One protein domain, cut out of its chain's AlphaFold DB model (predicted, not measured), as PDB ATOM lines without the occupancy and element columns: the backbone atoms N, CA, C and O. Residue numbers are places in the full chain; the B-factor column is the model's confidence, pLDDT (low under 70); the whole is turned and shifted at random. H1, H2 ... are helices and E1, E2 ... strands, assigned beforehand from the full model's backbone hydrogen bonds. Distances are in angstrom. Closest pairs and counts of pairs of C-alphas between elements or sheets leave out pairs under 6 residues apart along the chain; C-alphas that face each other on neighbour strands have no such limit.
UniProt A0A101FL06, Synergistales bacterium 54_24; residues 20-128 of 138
ATOM      1  N   ARG A  20     -56.950 -40.875  57.348       74.75
ATOM      2  CA  ARG A  20     -55.983 -39.894  57.867       74.75
ATOM      3  C   ARG A  20     -56.180 -38.504  57.274       74.75
ATOM      4  O   ARG A  20     -55.864 -37.517  57.940       74.75
ATOM      5  N   PHE A  21     -56.721 -38.408  56.061       82.81
ATOM      6  CA  PHE A  21     -56.927 -37.127  55.388       82.81
ATOM      7  C   PHE A  21     -57.827 -36.152  56.185       82.81
ATOM      8  O   PHE A  21     -57.383 -35.026  56.420       82.81
ATOM      9  N   PRO A  22     -59.015 -36.545  56.702       81.44
ATOM     10  CA  PRO A  22     -59.879 -35.650  57.477       81.44
ATOM     11  C   PRO A  22     -59.233 -35.095  58.749       81.44
ATOM     12  O   PRO A  22     -59.569 -33.990  59.174       81.44
ATOM     13  N   ILE A  23     -58.321 -35.853  59.366       77.06
ATOM     14  CA  ILE A  23     -57.614 -35.438  60.584       77.06
ATOM     15  C   ILE A  23     -56.653 -34.291  60.259       77.06
ATOM     16  O   ILE A  23     -56.661 -33.269  60.943       77.06
ATOM     17  N   ARG A  24     -55.867 -34.431  59.184       76.56
ATOM     18  CA  ARG A  24     -54.902 -33.409  58.747       76.56
ATOM     19  C   ARG A  24     -55.595 -32.174  58.175       76.56
ATOM     20  O   ARG A  24     -55.225 -31.059  58.533       76.56
ATOM     21  N   PHE A  25     -56.657 -32.378  57.397       81.88
ATOM     22  CA  PHE A  25     -57.450 -31.308  56.788       81.88
ATOM     23  C   PHE A  25     -58.024 -30.315  57.808       81.88
ATOM     24  O   PHE A  25     -58.141 -29.130  57.528       81.88
ATOM     25  N   ARG A  26     -58.369 -30.775  59.017       84.06
ATOM     26  CA  ARG A  26     -58.888 -29.893  60.076       84.06
ATOM     27  C   ARG A  26     -57.811 -29.066  60.779       84.06
ATOM     28  O   ARG A  26     -58.161 -28.150  61.516       84.06
ATOM     29  N   LYS A  27     -56.536 -29.422  60.617       84.38
ATOM     30  CA  LYS A  27     -55.411 -28.842  61.361       84.38
ATOM     31  C   LYS A  27     -54.563 -27.883  60.522       84.38
ATOM     32  O   LYS A  27     -53.934 -27.006  61.099       84.38
ATOM     33  N   TYR A  28     -54.542 -28.055  59.202       86.19
ATOM     34  CA  TYR A  28     -53.680 -27.299  58.293       86.19
ATOM     35  C   TYR A  28     -54.474 -26.756  57.107       86.19
ATOM     36  O   TYR A  28     -55.307 -27.468  56.546       86.19
ATOM     37  N   GLU A  29     -54.170 -25.530  56.678       88.50
ATOM     38  CA  GLU A  29     -54.781 -24.928  55.487       88.50
ATOM     39  C   GLU A  29     -54.366 -25.669  54.211       88.50
ATOM     40  O   GLU A  29     -55.147 -25.782  53.265       88.50
ATOM     41  N   ILE A  30     -53.144 -26.215  54.195       88.50
ATOM     42  CA  ILE A  30     -52.657 -27.097  53.136       88.50
ATOM     43  C   ILE A  30     -52.379 -28.479  53.715       88.50
ATOM     44  O   ILE A  30     -51.536 -28.663  54.587       88.50
ATOM     45  N   THR A  31     -53.056 -29.485  53.163       88.56
ATOM     46  CA  THR A  31     -52.822 -30.893  53.497       88.56
ATOM     47  C   THR A  31     -52.165 -31.611  52.317       88.56
ATOM     48  O   THR A  31     -52.833 -31.841  51.307       88.56
ATOM     49  N   PRO A  32     -50.877 -31.987  52.423       88.88
ATOM     50  CA  PRO A  32     -50.222 -32.826  51.429       88.88
ATOM     51  C   PRO A  32     -50.909 -34.189  51.335       88.88
ATOM     52  O   PRO A  32     -51.153 -34.842  52.352       88.88
ATOM     53  N   VAL A  33     -51.181 -34.629  50.109       89.94
ATOM     54  CA  VAL A  33     -51.624 -35.994  49.815       89.94
ATOM     55  C   VAL A  33     -50.444 -36.730  49.205       89.94
ATOM     56  O   VAL A  33     -49.970 -36.374  48.128       89.94
ATOM     57  N   VAL A  34     -49.950 -37.735  49.920       89.62
ATOM     58  CA  VAL A  34     -48.726 -38.458  49.566       89.62
ATOM     59  C   VAL A  34     -49.073 -39.855  49.075       89.62
ATOM     60  O   VAL A  34     -49.824 -40.579  49.730       89.62
ATOM     61  N   ALA A  35     -48.480 -40.245  47.949       90.44
ATOM     62  CA  ALA A  35     -48.495 -41.606  47.437       90.44
ATOM     63  C   ALA A  35     -47.065 -42.023  47.083       90.44
ATOM     64  O   ALA A  35     -46.335 -41.267  46.440       90.44
ATOM     65  N   GLU A  36     -46.677 -43.225  47.497       90.94
ATOM     66  CA  GLU A  36     -45.373 -43.796  47.173       90.94
ATOM     67  C   GLU A  36     -45.517 -44.774  46.010       90.94
ATOM     68  O   GLU A  36     -46.370 -45.662  46.025       90.94
ATOM     69  N   VAL A  37     -44.679 -44.600  44.989       91.88
ATOM     70  CA  VAL A  37     -44.670 -45.454  43.802       91.88
ATOM     71  C   VAL A  37     -43.242 -45.940  43.569       91.88
ATOM     72  O   VAL A  37     -42.341 -45.109  43.422       91.88
ATOM     73  N   PRO A  38     -42.999 -47.261  43.522       94.06
ATOM     74  CA  PRO A  38     -41.677 -47.781  43.215       94.06
ATOM     75  C   PRO A  38     -41.296 -47.434  41.772       94.06
ATOM     76  O   PRO A  38     -42.086 -47.608  40.845       94.06
ATOM     77  N   THR A  39     -40.062 -46.977  41.570       92.62
ATOM     78  CA  THR A  39     -39.536 -46.626  40.248       92.62
ATOM     79  C   THR A  39     -38.101 -47.111  40.082       92.62
ATOM     80  O   THR A  39     -37.357 -47.239  41.053       92.62
ATOM     81  N   LYS A  40     -37.722 -47.400  38.834       93.56
ATOM     82  CA  LYS A  40     -36.337 -47.691  38.424       93.56
ATOM     83  C   LYS A  40     -35.702 -46.528  37.657       93.56
ATOM     84  O   LYS A  40     -34.547 -46.626  37.261       93.56
ATOM     85  N   GLU A  41     -36.468 -45.473  37.393       91.25
ATOM     86  CA  GLU A  41     -35.995 -44.310  36.649       91.25
ATOM     87  C   GLU A  41     -35.236 -43.345  37.552       91.25
ATOM     88  O   GLU A  41     -35.599 -43.135  38.709       91.25
ATOM     89  N   ASP A  42     -34.203 -42.722  36.991       91.69
ATOM     90  CA  ASP A  42     -33.571 -41.564  37.603       91.69
ATOM     91  C   ASP A  42     -34.468 -40.311  37.503       91.69
ATOM     92  O   ASP A  42     -35.437 -40.252  36.735       91.69
ATOM     93  N   ALA A  43     -34.130 -39.281  38.280       92.06
ATOM     94  CA  ALA A  43     -34.917 -38.055  38.374       92.06
ATOM     95  C   ALA A  43     -35.042 -37.301  37.039       92.06
ATOM     96  O   ALA A  43     -36.102 -36.748  36.739       92.06
ATOM     97  N   LEU A  44     -33.990 -37.285  36.214       92.50
ATOM     98  CA  LEU A  44     -33.993 -36.577  34.936       92.50
ATOM     99  C   LEU A  44     -34.880 -37.291  33.910       92.50
ATOM    100  O   LEU A  44     -35.646 -36.637  33.197       92.50
ATOM    101  N   SER A  45     -34.788 -38.617  33.845       94.00
ATOM    102  CA  SER A  45     -35.635 -39.468  33.007       94.00
ATOM    103  C   SER A  45     -37.110 -39.281  33.370       94.00
ATOM    104  O   SER A  45     -37.920 -38.955  32.496       94.00
ATOM    105  N   LEU A  46     -37.435 -39.331  34.665       94.38
ATOM    106  CA  LEU A  46     -38.790 -39.094  35.154       94.38
ATOM    107  C   LEU A  46     -39.280 -37.671  34.828       94.38
ATOM    108  O   LEU A  46     -40.385 -37.497  34.313       94.38
ATOM    109  N   TYR A  47     -38.450 -36.648  35.046       95.12
ATOM    110  CA  TYR A  47     -38.793 -35.261  34.719       95.12
ATOM    111  C   TYR A  47     -39.100 -35.067  33.234       95.12
ATOM    112  O   TYR A  47     -40.080 -34.410  32.891       95.12
ATOM    113  N   ARG A  48     -38.309 -35.666  32.335       94.19
ATOM    114  CA  ARG A  48     -38.548 -35.581  30.885       94.19
ATOM    115  C   ARG A  48     -39.912 -36.142  30.495       94.19
ATOM    116  O   ARG A  48     -40.575 -35.554  29.645       94.19
ATOM    117  N   ARG A  49     -40.339 -37.238  31.128       93.12
ATOM    118  CA  ARG A  49     -41.672 -37.819  30.916       93.12
ATOM    119  C   ARG A  49     -42.773 -36.910  31.462       93.12
ATOM    120  O   ARG A  49     -43.758 -36.658  30.775       93.12
ATOM    121  N   LEU A  50     -42.596 -36.400  32.678       92.81
ATOM    122  CA  LEU A  50     -43.618 -35.619  33.374       92.81
ATOM    123  C   LEU A  50     -43.770 -34.188  32.846       92.81
ATOM    124  O   LEU A  50     -44.871 -33.646  32.882       92.81
ATOM    125  N   LYS A  51     -42.712 -33.579  32.301       94.12
ATOM    126  CA  LYS A  51     -42.753 -32.224  31.726       94.12
ATOM    127  C   LYS A  51     -43.794 -32.085  30.607       94.12
ATOM    128  O   LYS A  51     -44.310 -30.994  30.388       94.12
ATOM    129  N   ALA A  52     -44.147 -33.175  29.924       91.38
ATOM    130  CA  ALA A  52     -45.213 -33.167  28.923       91.38
ATOM    131  C   ALA A  52     -46.594 -32.786  29.502       91.38
ATOM    132  O   ALA A  52     -47.458 -32.339  28.755       91.38
ATOM    133  N   ILE A  53     -46.796 -32.929  30.818       92.00
ATOM    134  CA  ILE A  53     -48.051 -32.595  31.512       92.00
ATOM    135  C   ILE A  53     -48.227 -31.076  31.652       92.00
ATOM    136  O   ILE A  53     -49.346 -30.578  31.562       92.00
ATOM    137  N   SER A  54     -47.145 -30.325  31.886       90.62
ATOM    138  CA  SER A  54     -47.204 -28.875  32.094       90.62
ATOM    139  C   SER A  54     -45.900 -28.198  31.667       90.62
ATOM    140  O   SER A  54     -44.839 -28.580  32.161       90.62
ATOM    141  N   PRO A  55     -45.954 -27.133  30.842       84.94
ATOM    142  CA  PRO A  55     -44.764 -26.364  30.477       84.94
ATOM    143  C   PRO A  55     -44.185 -25.579  31.663       84.94
ATOM    144  O   PRO A  55     -42.982 -25.326  31.706       84.94
ATOM    145  N   ALA A  56     -45.026 -25.211  32.635       92.56
ATOM    146  CA  ALA A  56     -44.591 -24.662  33.910       92.56
ATOM    147  C   ALA A  56     -44.190 -25.827  34.825       92.56
ATOM    148  O   ALA A  56     -45.040 -26.453  35.466       92.56
ATOM    149  N   SER A  57     -42.899 -26.152  34.809       95.31
ATOM    150  CA  SER A  57     -42.314 -27.261  35.558       95.31
ATOM    151  C   SER A  57     -40.878 -26.960  35.975       95.31
ATOM    152  O   SER A  57     -40.179 -26.210  35.294       95.31
ATOM    153  N   PHE A  58     -40.408 -27.608  37.035       94.75
ATOM    154  CA  PHE A  58     -39.007 -27.553  37.448       94.75
ATOM    155  C   PHE A  58     -38.506 -28.918  37.917       94.75
ATOM    156  O   PHE A  58     -39.289 -29.791  38.293       94.75
ATOM    157  N   ILE A  59     -37.182 -29.062  37.924       94.50
ATOM    158  CA  ILE A  59     -36.467 -30.126  38.621       94.50
ATOM    159  C   ILE A  59     -35.345 -29.492  39.447       94.50
ATOM    160  O   ILE A  59     -34.562 -28.702  38.922       94.50
ATOM    161  N   PHE A  60     -35.270 -29.844  40.728       93.06
ATOM    162  CA  PHE A  60     -34.138 -29.545  41.599       93.06
ATOM    163  C   PHE A  60     -33.497 -30.848  42.042       93.06
ATOM    164  O   PHE A  60     -34.090 -31.625  42.788       93.06
ATOM    165  N   GLU A  61     -32.273 -31.074  41.592       90.44
ATOM    166  CA  GLU A  61     -31.457 -32.204  42.003       90.44
ATOM    167  C   GLU A  61     -30.200 -31.660  42.677       90.44
ATOM    168  O   GLU A  61     -29.535 -30.774  42.136       90.44
ATOM    169  N   ALA A  62     -29.884 -32.156  43.873       82.06
ATOM    170  CA  ALA A  62     -28.650 -31.749  44.528       82.06
ATOM    171  C   ALA A  62     -27.469 -32.395  43.789       82.06
ATOM    172  O   ALA A  62     -27.329 -33.621  43.764       82.06
ATOM    173  N   GLY A  63     -26.632 -31.560  43.173       69.06
ATOM    174  CA  GLY A  63     -25.403 -32.006  42.528       69.06
ATOM    175  C   GLY A  63     -24.397 -32.560  43.541       69.06
ATOM    176  O   GLY A  63     -24.321 -32.095  44.674       69.06
ATOM    177  N   GLY A  64     -23.615 -33.548  43.113       59.12
ATOM    178  CA  GLY A  64     -22.526 -34.154  43.879       59.12
ATOM    179  C   GLY A  64     -21.893 -35.301  43.090       59.12
ATOM    180  O   GLY A  64     -22.549 -35.905  42.241       59.12
ATOM    181  N   SER A  65     -20.614 -35.592  43.331       56.38
ATOM    182  CA  SER A  65     -19.941 -36.778  42.790       56.38
ATOM    183  C   SER A  65     -19.894 -37.887  43.846       56.38
ATOM    184  O   SER A  65     -19.741 -37.622  45.037       56.38
ATOM    185  N   GLY A  66     -20.042 -39.143  43.414       63.38
ATOM    186  CA  GLY A  66     -19.969 -40.304  44.306       63.38
ATOM    187  C   GLY A  66     -21.026 -40.283  45.418       63.38
ATOM    188  O   GLY A  66     -22.215 -40.125  45.151       63.38
ATOM    189  N   GLU A  67     -20.583 -40.437  46.664       56.69
ATOM    190  CA  GLU A  67     -21.428 -40.529  47.866       56.69
ATOM    191  C   GLU A  67     -22.064 -39.189  48.291       56.69
ATOM    192  O   GLU A  67     -22.948 -39.170  49.143       56.69
ATOM    193  N   ALA A  68     -21.659 -38.067  47.682       59.06
ATOM    194  CA  ALA A  68     -22.179 -36.732  47.994       59.06
ATOM    195  C   ALA A  68     -23.464 -36.363  47.225       59.06
ATOM    196  O   ALA A  68     -23.941 -35.233  47.333       59.06
ATOM    197  N   ARG A  69     -24.023 -37.276  46.415       66.00
ATOM    198  CA  ARG A  69     -25.279 -37.025  45.690       66.00
ATOM    199  C   ARG A  69     -26.432 -36.880  46.687       66.00
ATOM    200  O   ARG A  69     -26.568 -37.674  47.616       66.00
ATOM    201  N   GLY A  70     -27.270 -35.862  46.496       74.81
ATOM    202  CA  GLY A  70     -28.414 -35.632  47.376       74.81
ATOM    203  C   GLY A  70     -29.377 -36.817  47.394       74.81
ATOM    204  O   GLY A  70     -29.660 -37.412  46.359       74.81
ATOM    205  N   ARG A  71     -29.926 -37.123  48.577       85.50
ATOM    206  CA  ARG A  71     -30.922 -38.197  48.757       85.50
ATOM    207  C   ARG A  71     -32.236 -37.943  48.011       85.50
ATOM    208  O   ARG A  71     -32.960 -38.891  47.733       85.50
ATOM    209  N   TYR A  72     -32.539 -36.682  47.707       89.00
ATOM    210  CA  TYR A  72     -33.797 -36.265  47.098       89.00
ATOM    211  C   TYR A  72     -33.555 -35.434  45.840       89.00
ATOM    212  O   TYR A  72     -32.689 -34.558  45.813       89.00
ATOM    213  N   ALA A  73     -34.396 -35.670  44.837       91.56
ATOM    214  CA  ALA A  73     -34.651 -34.749  43.742       91.56
ATOM    215  C   ALA A  73     -36.125 -34.330  43.805       91.56
ATOM    216  O   ALA A  73     -36.995 -35.155  44.081       91.56
ATOM    217  N   HIS A  74     -36.405 -33.056  43.552       93.75
ATOM    218  CA  HIS A  74     -37.754 -32.499  43.598       93.75
ATOM    219  C   HIS A  74     -38.199 -32.140  42.189       93.75
ATOM    220  O   HIS A  74     -37.503 -31.407  41.489       93.75
ATOM    221  N   ILE A  75     -39.362 -32.641  41.784       95.06
ATOM    222  CA  ILE A  75     -39.997 -32.315  40.508       95.06
ATOM    223  C   ILE A  75     -41.315 -31.611  40.815       95.06
ATOM    224  O   ILE A  75     -42.156 -32.157  41.524       95.06
ATOM    225  N   GLY A  76     -41.490 -30.407  40.276       95.44
ATOM    226  CA  GLY A  76     -42.738 -29.654  40.364       95.44
ATOM    227  C   GLY A  76     -43.370 -29.474  38.990       95.44
ATOM    228  O   GLY A  76     -42.673 -29.251  38.000       95.44
ATOM    229  N   LEU A  77     -44.694 -29.571  38.932       95.56
ATOM    230  CA  LEU A  77     -45.503 -29.486  37.716       95.56
ATOM    231  C   LEU A  77     -46.757 -28.668  38.026       95.56
ATOM    232  O   LEU A  77     -47.227 -28.697  39.160       95.56
ATOM    233  N   ALA A  78     -47.309 -27.997  37.013       94.44
ATOM    234  CA  ALA A  78     -48.614 -27.331  37.068       94.44
ATOM    235  C   ALA A  78     -48.819 -26.488  38.350       94.44
ATOM    236  O   ALA A  78     -49.706 -26.785  39.154       94.44
ATOM    237  N   PRO A  79     -47.980 -25.460  38.589       94.38
ATOM    238  CA  PRO A  79     -48.082 -24.653  39.796       94.38
ATOM    239  C   PRO A  79     -49.441 -23.949  39.868       94.38
ATOM    240  O   PRO A  79     -49.957 -23.470  38.861       94.38
ATOM    241  N   GLN A  80     -49.985 -23.817  41.080       93.00
ATOM    242  CA  GLN A  80     -51.246 -23.097  41.310       93.00
ATOM    243  C   GLN A  80     -51.141 -21.608  40.955       93.00
ATOM    244  O   GLN A  80     -52.130 -20.981  40.583       93.00
ATOM    245  N   ARG A  81     -49.941 -21.031  41.095       93.31
ATOM    246  CA  ARG A  81     -49.653 -19.630  40.798       93.31
ATOM    247  C   ARG A  81     -48.217 -19.478  40.312       93.31
ATOM    248  O   ARG A  81     -47.310 -20.110  40.848       93.31
ATOM    249  N   LEU A  82     -48.028 -18.615  39.318       93.94
ATOM    250  CA  LEU A  82     -46.718 -18.146  38.876       93.94
ATOM    251  C   LEU A  82     -46.487 -16.738  39.422       93.94
ATOM    252  O   LEU A  82     -47.340 -15.867  39.269       93.94
ATOM    253  N   PHE A  83     -45.332 -16.533  40.045       93.94
ATOM    254  CA  PHE A  83     -44.886 -15.230  40.522       93.94
ATOM    255  C   PHE A  83     -43.833 -14.694  39.556       93.94
ATOM    256  O   PHE A  83     -42.837 -15.366  39.291       93.94
ATOM    257  N   VAL A  84     -44.053 -13.489  39.033       92.75
ATOM    258  CA  VAL A  84     -43.107 -12.800  38.149       92.75
ATOM    259  C   VAL A  84     -42.866 -11.410  38.718       92.75
ATOM    260  O   VAL A  84     -43.813 -10.669  38.960       92.75
ATOM    261  N   ALA A  85     -41.601 -11.068  38.957       90.69
ATOM    262  CA  ALA A  85     -41.246  -9.755  39.472       90.69
ATOM    263  C   ALA A  85     -41.533  -8.674  38.421       90.69
ATOM    264  O   ALA A  85     -41.045  -8.735  37.293       90.69
ATOM    265  N   GLU A  86     -42.298  -7.660  38.816       86.69
ATOM    266  CA  GLU A  86     -42.608  -6.497  37.991       86.69
ATOM    267  C   GLU A  86     -41.963  -5.240  38.579       86.69
ATOM    268  O   GLU A  86     -41.854  -5.069  39.796       86.69
ATOM    269  N   LYS A  87     -41.543  -4.319  37.709       81.25
ATOM    270  CA  LYS A  87     -40.925  -3.062  38.138       81.25
ATOM    271  C   LYS A  87     -41.932  -2.211  38.920       81.25
ATOM    272  O   LYS A  87     -43.028  -1.948  38.438       81.25
ATOM    273  N   GLY A  88     -41.523  -1.730  40.094       80.88
ATOM    274  CA  GLY A  88     -42.346  -0.868  40.950       80.88
ATOM    275  C   GLY A  88     -43.332  -1.612  41.856       80.88
ATOM    276  O   GLY A  88     -44.035  -0.959  42.623       80.88
ATOM    277  N   LYS A  89     -43.373  -2.949  41.805       86.25
ATOM    278  CA  LYS A  89     -44.105  -3.777  42.770       86.25
ATOM    279  C   LYS A  89     -43.139  -4.404  43.770       86.25
ATOM    280  O   LYS A  89     -42.019  -4.763  43.419       86.25
ATOM    281  N   ASP A  90     -43.604  -4.558  45.004       89.81
ATOM    282  CA  ASP A  90     -42.884  -5.290  46.043       89.81
ATOM    283  C   ASP A  90     -43.152  -6.794  45.886       89.81
ATOM    284  O   ASP A  90     -44.158  -7.326  46.363       89.81
ATOM    285  N   PHE A  91     -42.265  -7.458  45.144       91.81
ATOM    286  CA  PHE A  91     -42.384  -8.877  44.816       91.81
ATOM    287  C   PHE A  91     -42.351  -9.775  46.058       91.81
ATOM    288  O   PHE A  91     -43.127 -10.725  46.151       91.81
ATOM    289  N   LEU A  92     -41.473  -9.480  47.027       90.88
ATOM    290  CA  LEU A  92     -41.360 -10.303  48.233       90.88
ATOM    291  C   LEU A  92     -42.623 -10.217  49.066       90.88
ATOM    292  O   LEU A  92     -43.137 -11.252  49.477       90.88
ATOM    293  N   LYS A  93     -43.174  -9.016  49.242       92.62
ATOM    294  CA  LYS A  93     -44.419  -8.840  49.988       92.62
ATOM    295  C   LYS A  93     -45.585  -9.610  49.366       92.62
ATOM    296  O   LYS A  93     -46.434 -10.124  50.092       92.62
ATOM    297  N   GLU A  94     -45.633  -9.720  48.038       93.25
ATOM    298  CA  GLU A  94     -46.633 -10.540  47.343       93.25
ATOM    299  C   GLU A  94     -46.464 -12.037  47.650       93.25
ATOM    300  O   GLU A  94     -47.444 -12.724  47.958       93.25
ATOM    301  N   VAL A  95     -45.228 -12.544  47.600       94.06
ATOM    302  CA  VAL A  95     -44.912 -13.948  47.907       94.06
ATOM    303  C   VAL A  95     -45.153 -14.259  49.388       94.06
ATOM    304  O   VAL A  95     -45.757 -15.281  49.711       94.06
ATOM    305  N   GLU A  96     -44.749 -13.370  50.293       93.94
ATOM    306  CA  GLU A  96     -44.980 -13.488  51.735       93.94
ATOM    307  C   GLU A  96     -46.472 -13.517  52.063       93.94
ATOM    308  O   GLU A  96     -46.922 -14.390  52.803       93.94
ATOM    309  N   ALA A  97     -47.262 -12.616  51.470       94.06
ATOM    310  CA  ALA A  97     -48.711 -12.610  51.645       94.06
ATOM    311  C   ALA A  97     -49.347 -13.922  51.161       94.06
ATOM    312  O   ALA A  97     -50.268 -14.430  51.797       94.06
ATOM    313  N   TYR A  98     -48.840 -14.502  50.068       93.25
ATOM    314  CA  TYR A  98     -49.301 -15.804  49.598       93.25
ATOM    315  C   TYR A  98     -48.964 -16.936  50.579       93.25
ATOM    316  O   TYR A  98     -49.815 -17.792  50.832       93.25
ATOM    317  N   LEU A  99     -47.753 -16.955  51.136       93.00
ATOM    318  CA  LEU A  99     -47.292 -18.018  52.035       93.00
ATOM    319  C   LEU A  99     -47.893 -17.932  53.445       93.00
ATOM    320  O   LEU A  99     -48.104 -18.965  54.073       93.00
ATOM    321  N   LYS A 100     -48.207 -16.725  53.928       92.62
ATOM    322  CA  LYS A 100     -48.653 -16.461  55.308       92.62
ATOM    323  C   LYS A 100     -49.870 -17.279  55.758       92.62
ATOM    324  O   LYS A 100     -50.004 -17.575  56.938       92.62
ATOM    325  N   GLU A 101     -50.767 -17.611  54.837       85.50
ATOM    326  CA  GLU A 101     -52.022 -18.324  55.127       85.50
ATOM    327  C   GLU A 101     -51.972 -19.801  54.704       85.50
ATOM    328  O   GLU A 101     -53.004 -20.449  54.551       85.50
ATOM    329  N   ARG A 102     -50.777 -20.333  54.424       89.19
ATOM    330  CA  ARG A 102     -50.588 -21.642  53.788       89.19
ATOM    331  C   ARG A 102     -49.629 -22.501  54.598       89.19
ATOM    332  O   ARG A 102     -48.515 -22.777  54.158       89.19
ATOM    333  N   HIS A 103     -50.072 -22.941  55.772       86.19
ATOM    334  CA  HIS A 103     -49.284 -23.849  56.593       86.19
ATOM    335  C   HIS A 103     -49.591 -25.304  56.247       86.19
ATOM    336  O   HIS A 103     -50.734 -25.693  56.003       86.19
ATOM    337  N   ALA A 104     -48.534 -26.105  56.233       86.25
ATOM    338  CA  ALA A 104     -48.568 -27.542  56.026       86.25
ATOM    339  C   ALA A 104     -47.860 -28.229  57.208       86.25
ATOM    340  O   ALA A 104     -47.055 -27.588  57.891       86.25
ATOM    341  N   PRO A 105     -48.134 -29.516  57.474       83.94
ATOM    342  CA  PRO A 105     -47.378 -30.277  58.462       83.94
ATOM    343  C   PRO A 105     -45.885 -30.314  58.112       83.94
ATOM    344  O   PRO A 105     -45.511 -30.576  56.968       83.94
ATOM    345  N   GLU A 106     -45.036 -30.094  59.115       81.62
ATOM    346  CA  GLU A 106     -43.594 -30.297  58.989       81.62
ATOM    347  C   GLU A 106     -43.270 -31.791  58.857       81.62
ATOM    348  O   GLU A 106     -43.896 -32.634  59.502       81.62
ATOM    349  N   SER A 107     -42.273 -32.130  58.038       80.69
ATOM    350  CA  SER A 107     -41.810 -33.506  57.857       80.69
ATOM    351  C   SER A 107     -40.297 -33.568  57.727       80.69
ATOM    352  O   SER A 107     -39.702 -32.871  56.908       80.69
ATOM    353  N   ALA A 108     -39.679 -34.466  58.493       76.56
ATOM    354  CA  ALA A 108     -38.267 -34.797  58.330       76.56
ATOM    355  C   ALA A 108     -38.005 -35.640  57.065       76.56
ATOM    356  O   ALA A 108     -36.925 -35.559  56.475       76.56
ATOM    357  N   LYS A 109     -38.993 -36.439  56.636       82.69
ATOM    358  CA  LYS A 109     -38.913 -37.329  55.469       82.69
ATOM    359  C   LYS A 109     -38.977 -36.554  54.156       82.69
ATOM    360  O   LYS A 109     -38.191 -36.827  53.254       82.69
ATOM    361  N   PHE A 110     -39.862 -35.563  54.063       85.88
ATOM    362  CA  PHE A 110     -40.046 -34.748  52.864       85.88
ATOM    363  C   PHE A 110     -39.539 -33.319  53.103       85.88
ATOM    364  O   PHE A 110     -40.314 -32.474  53.549       85.88
ATOM    365  N   PRO A 111     -38.261 -33.017  52.789       85.62
ATOM    366  CA  PRO A 111     -37.678 -31.699  53.059       85.62
ATOM    367  C   PRO A 111     -38.352 -30.564  52.273       85.62
ATOM    368  O   PRO A 111     -38.257 -29.404  52.663       85.62
ATOM    369  N   PHE A 112     -39.042 -30.887  51.176       88.88
ATOM    370  CA  PHE A 112     -39.907 -29.968  50.448       88.88
ATOM    371  C   PHE A 112     -41.203 -30.689  50.052       88.88
ATOM    372  O   PHE A 112     -41.224 -31.491  49.119       88.88
ATOM    373  N   ALA A 113     -42.291 -30.395  50.768       88.69
ATOM    374  CA  ALA A 113     -43.625 -30.970  50.553       88.69
ATOM    375  C   ALA A 113     -44.570 -30.021  49.784       88.69
ATOM    376  O   ALA A 113     -45.792 -30.102  49.910       88.69
ATOM    377  N   GLY A 114     -43.998 -29.105  48.996       88.94
ATOM    378  CA  GLY A 114     -44.712 -28.029  48.310       88.94
ATOM    379  C   GLY A 114     -44.387 -26.650  48.886       88.94
ATOM    380  O   GLY A 114     -43.781 -26.521  49.946       88.94
ATOM    381  N   GLY A 115     -44.758 -25.607  48.145       92.31
ATOM    382  CA  GLY A 115     -44.438 -24.220  48.475       92.31
ATOM    383  C   GLY A 115     -44.151 -23.403  47.222       92.31
ATOM    384  O   GLY A 115     -44.657 -23.706  46.140       92.31
ATOM    385  N   VAL A 116     -43.325 -22.370  47.370       94.69
ATOM    386  CA  VAL A 116     -42.851 -21.544  46.254       94.69
ATOM    387  C   VAL A 116     -41.445 -21.991  45.872       94.69
ATOM    388  O   VAL A 116     -40.564 -22.104  46.719       94.69
ATOM    389  N   ALA A 117     -41.248 -22.253  44.585       94.88
ATOM    390  CA  ALA A 117     -39.982 -22.672  44.005       94.88
ATOM    391  C   ALA A 117     -39.711 -21.844  42.749       94.88
ATOM    392  O   ALA A 117     -40.615 -21.603  41.948       94.88
ATOM    393  N   GLY A 118     -38.469 -21.405  42.576       94.12
ATOM    394  CA  GLY A 118     -38.083 -20.540  41.471       94.12
ATOM    395  C   GLY A 118     -36.674 -20.005  41.658       94.12
ATOM    396  O   GLY A 118     -35.859 -20.602  42.357       94.12
ATOM    397  N   TYR A 119     -36.397 -18.871  41.029       93.38
ATOM    398  CA  TYR A 119     -35.118 -18.184  41.133       93.38
ATOM    399  C   TYR A 119     -35.340 -16.692  41.353       93.38
ATOM    400  O   TYR A 119     -36.344 -16.123  40.925       93.38
ATOM    401  N   PHE A 120     -34.354 -16.059  41.973       93.19
ATOM    402  CA  PHE A 120     -34.235 -14.612  42.017       93.19
ATOM    403  C   PHE A 120     -33.137 -14.195  41.044       93.19
ATOM    404  O   PHE A 120     -32.005 -14.668  41.132       93.19
ATOM    405  N   GLY A 121     -33.483 -13.353  40.070       91.31
ATOM    406  CA  GLY A 121     -32.502 -12.813  39.130       91.31
ATOM    407  C   GLY A 121     -31.569 -11.821  39.821       91.31
ATOM    408  O   GLY A 121     -31.985 -11.121  40.740       91.31
ATOM    409  N   TYR A 122     -30.327 -11.719  39.345       89.06
ATOM    410  CA  TYR A 122     -29.318 -10.816  39.915       89.06
ATOM    411  C   TYR A 122     -29.808  -9.359  40.024       89.06
ATOM    412  O   TYR A 122     -29.688  -8.734  41.073       89.06
ATOM    413  N   GLU A 123     -30.461  -8.854  38.974       85.81
ATOM    414  CA  GLU A 123     -30.994  -7.483  38.912       85.81
ATOM    415  C   GLU A 123     -32.063  -7.177  39.971       85.81
ATOM    416  O   GLU A 123     -32.325  -6.012  40.273       85.81
ATOM    417  N   MET A 124     -32.676  -8.201  40.575       87.88
ATOM    418  CA  MET A 124     -33.678  -8.001  41.620       87.88
ATOM    419  C   MET A 124     -33.076  -7.375  42.885       87.88
ATOM    420  O   MET A 124     -33.796  -6.715  43.627       87.88
ATOM    421  N   ALA A 125     -31.753  -7.483  43.074       87.62
ATOM    422  CA  ALA A 125     -31.033  -6.791  44.142       87.62
ATOM    423  C   ALA A 125     -31.277  -5.270  44.137       87.62
ATOM    424  O   ALA A 125     -31.345  -4.656  45.200       87.62
ATOM    425  N   GLY A 126     -31.498  -4.672  42.960       85.12
ATOM    426  CA  GLY A 126     -31.820  -3.249  42.824       85.12
ATOM    427  C   GLY A 126     -33.172  -2.831  43.419       85.12
ATOM    428  O   GLY A 126     -33.451  -1.637  43.485       85.12
ATOM    429  N   GLN A 127     -34.023  -3.778  43.836       82.75
ATOM    430  CA  GLN A 127     -35.267  -3.481  44.555       82.75
ATOM    431  C   GLN A 127     -35.043  -3.203  46.046       82.75
ATOM    432  O   GLN A 127     -35.840  -2.487  46.646       82.75
ATOM    433  N   TRP A 128     -33.976  -3.748  46.635       83.94
ATOM    434  CA  TRP A 128     -33.679  -3.590  48.064       83.94
ATOM    435  C   TRP A 128     -32.487  -2.678  48.313       83.94
ATOM    436  O   TRP A 128     -32.448  -1.983  49.321       83.94
TER     437      TRP A 128
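Overview. This is residues 20 to 128 of the 138 residues of a protein of Synergistales bacterium 54_24 (UniProt A0A101FL06). Little regular structure: H2 packs on the hairpin E1 E2, and H1, H3 and H4 are set well away from this small unit, with long links from H1 to H2, from E2 to H3 and from H3 to H4. The 109 printed residues, 41 in named elements, hold H1, H2, E1, E2, H3, H4 in that order, class mixed, with one antiparallel sheet. The whole is loose, radius of gyration of the C-alphas 16.7 A, spans 47 by 41 by 29 A.

Along the chain. H1, residues 21 to 25, begins at C-alpha (-56.927, -37.127, 55.388). H2 is 43 to 53, 15.8 A; E1 57 to 61, 13.6 A; E2 73 to 77, 13.5 A; H3 91 to 99, 12.6 A. H4, 122 to 127, ends at C-alpha (-35.267, -3.481, 44.555).

Arrangement. E1 and E2 are antiparallel; N 60 and O 74 are 2.8 A apart. The closest C-alphas of H2 and E2 are Ala 43 and Ala 73, 6.3 A. H3 and H4 are apart. Every O i to N i+4 pair is within hydrogen-bond range in H1 and H3, 5 of 7 in H2, 0 of 2 in H4, with 3 of 3 O i to N i+3.

Size, cuts and confidence. The printed part has no cut. The link H2 to E1 is tight, the others long. Residues 35 to 41 stand free. Residues 63 to 69 have pLDDT under 70.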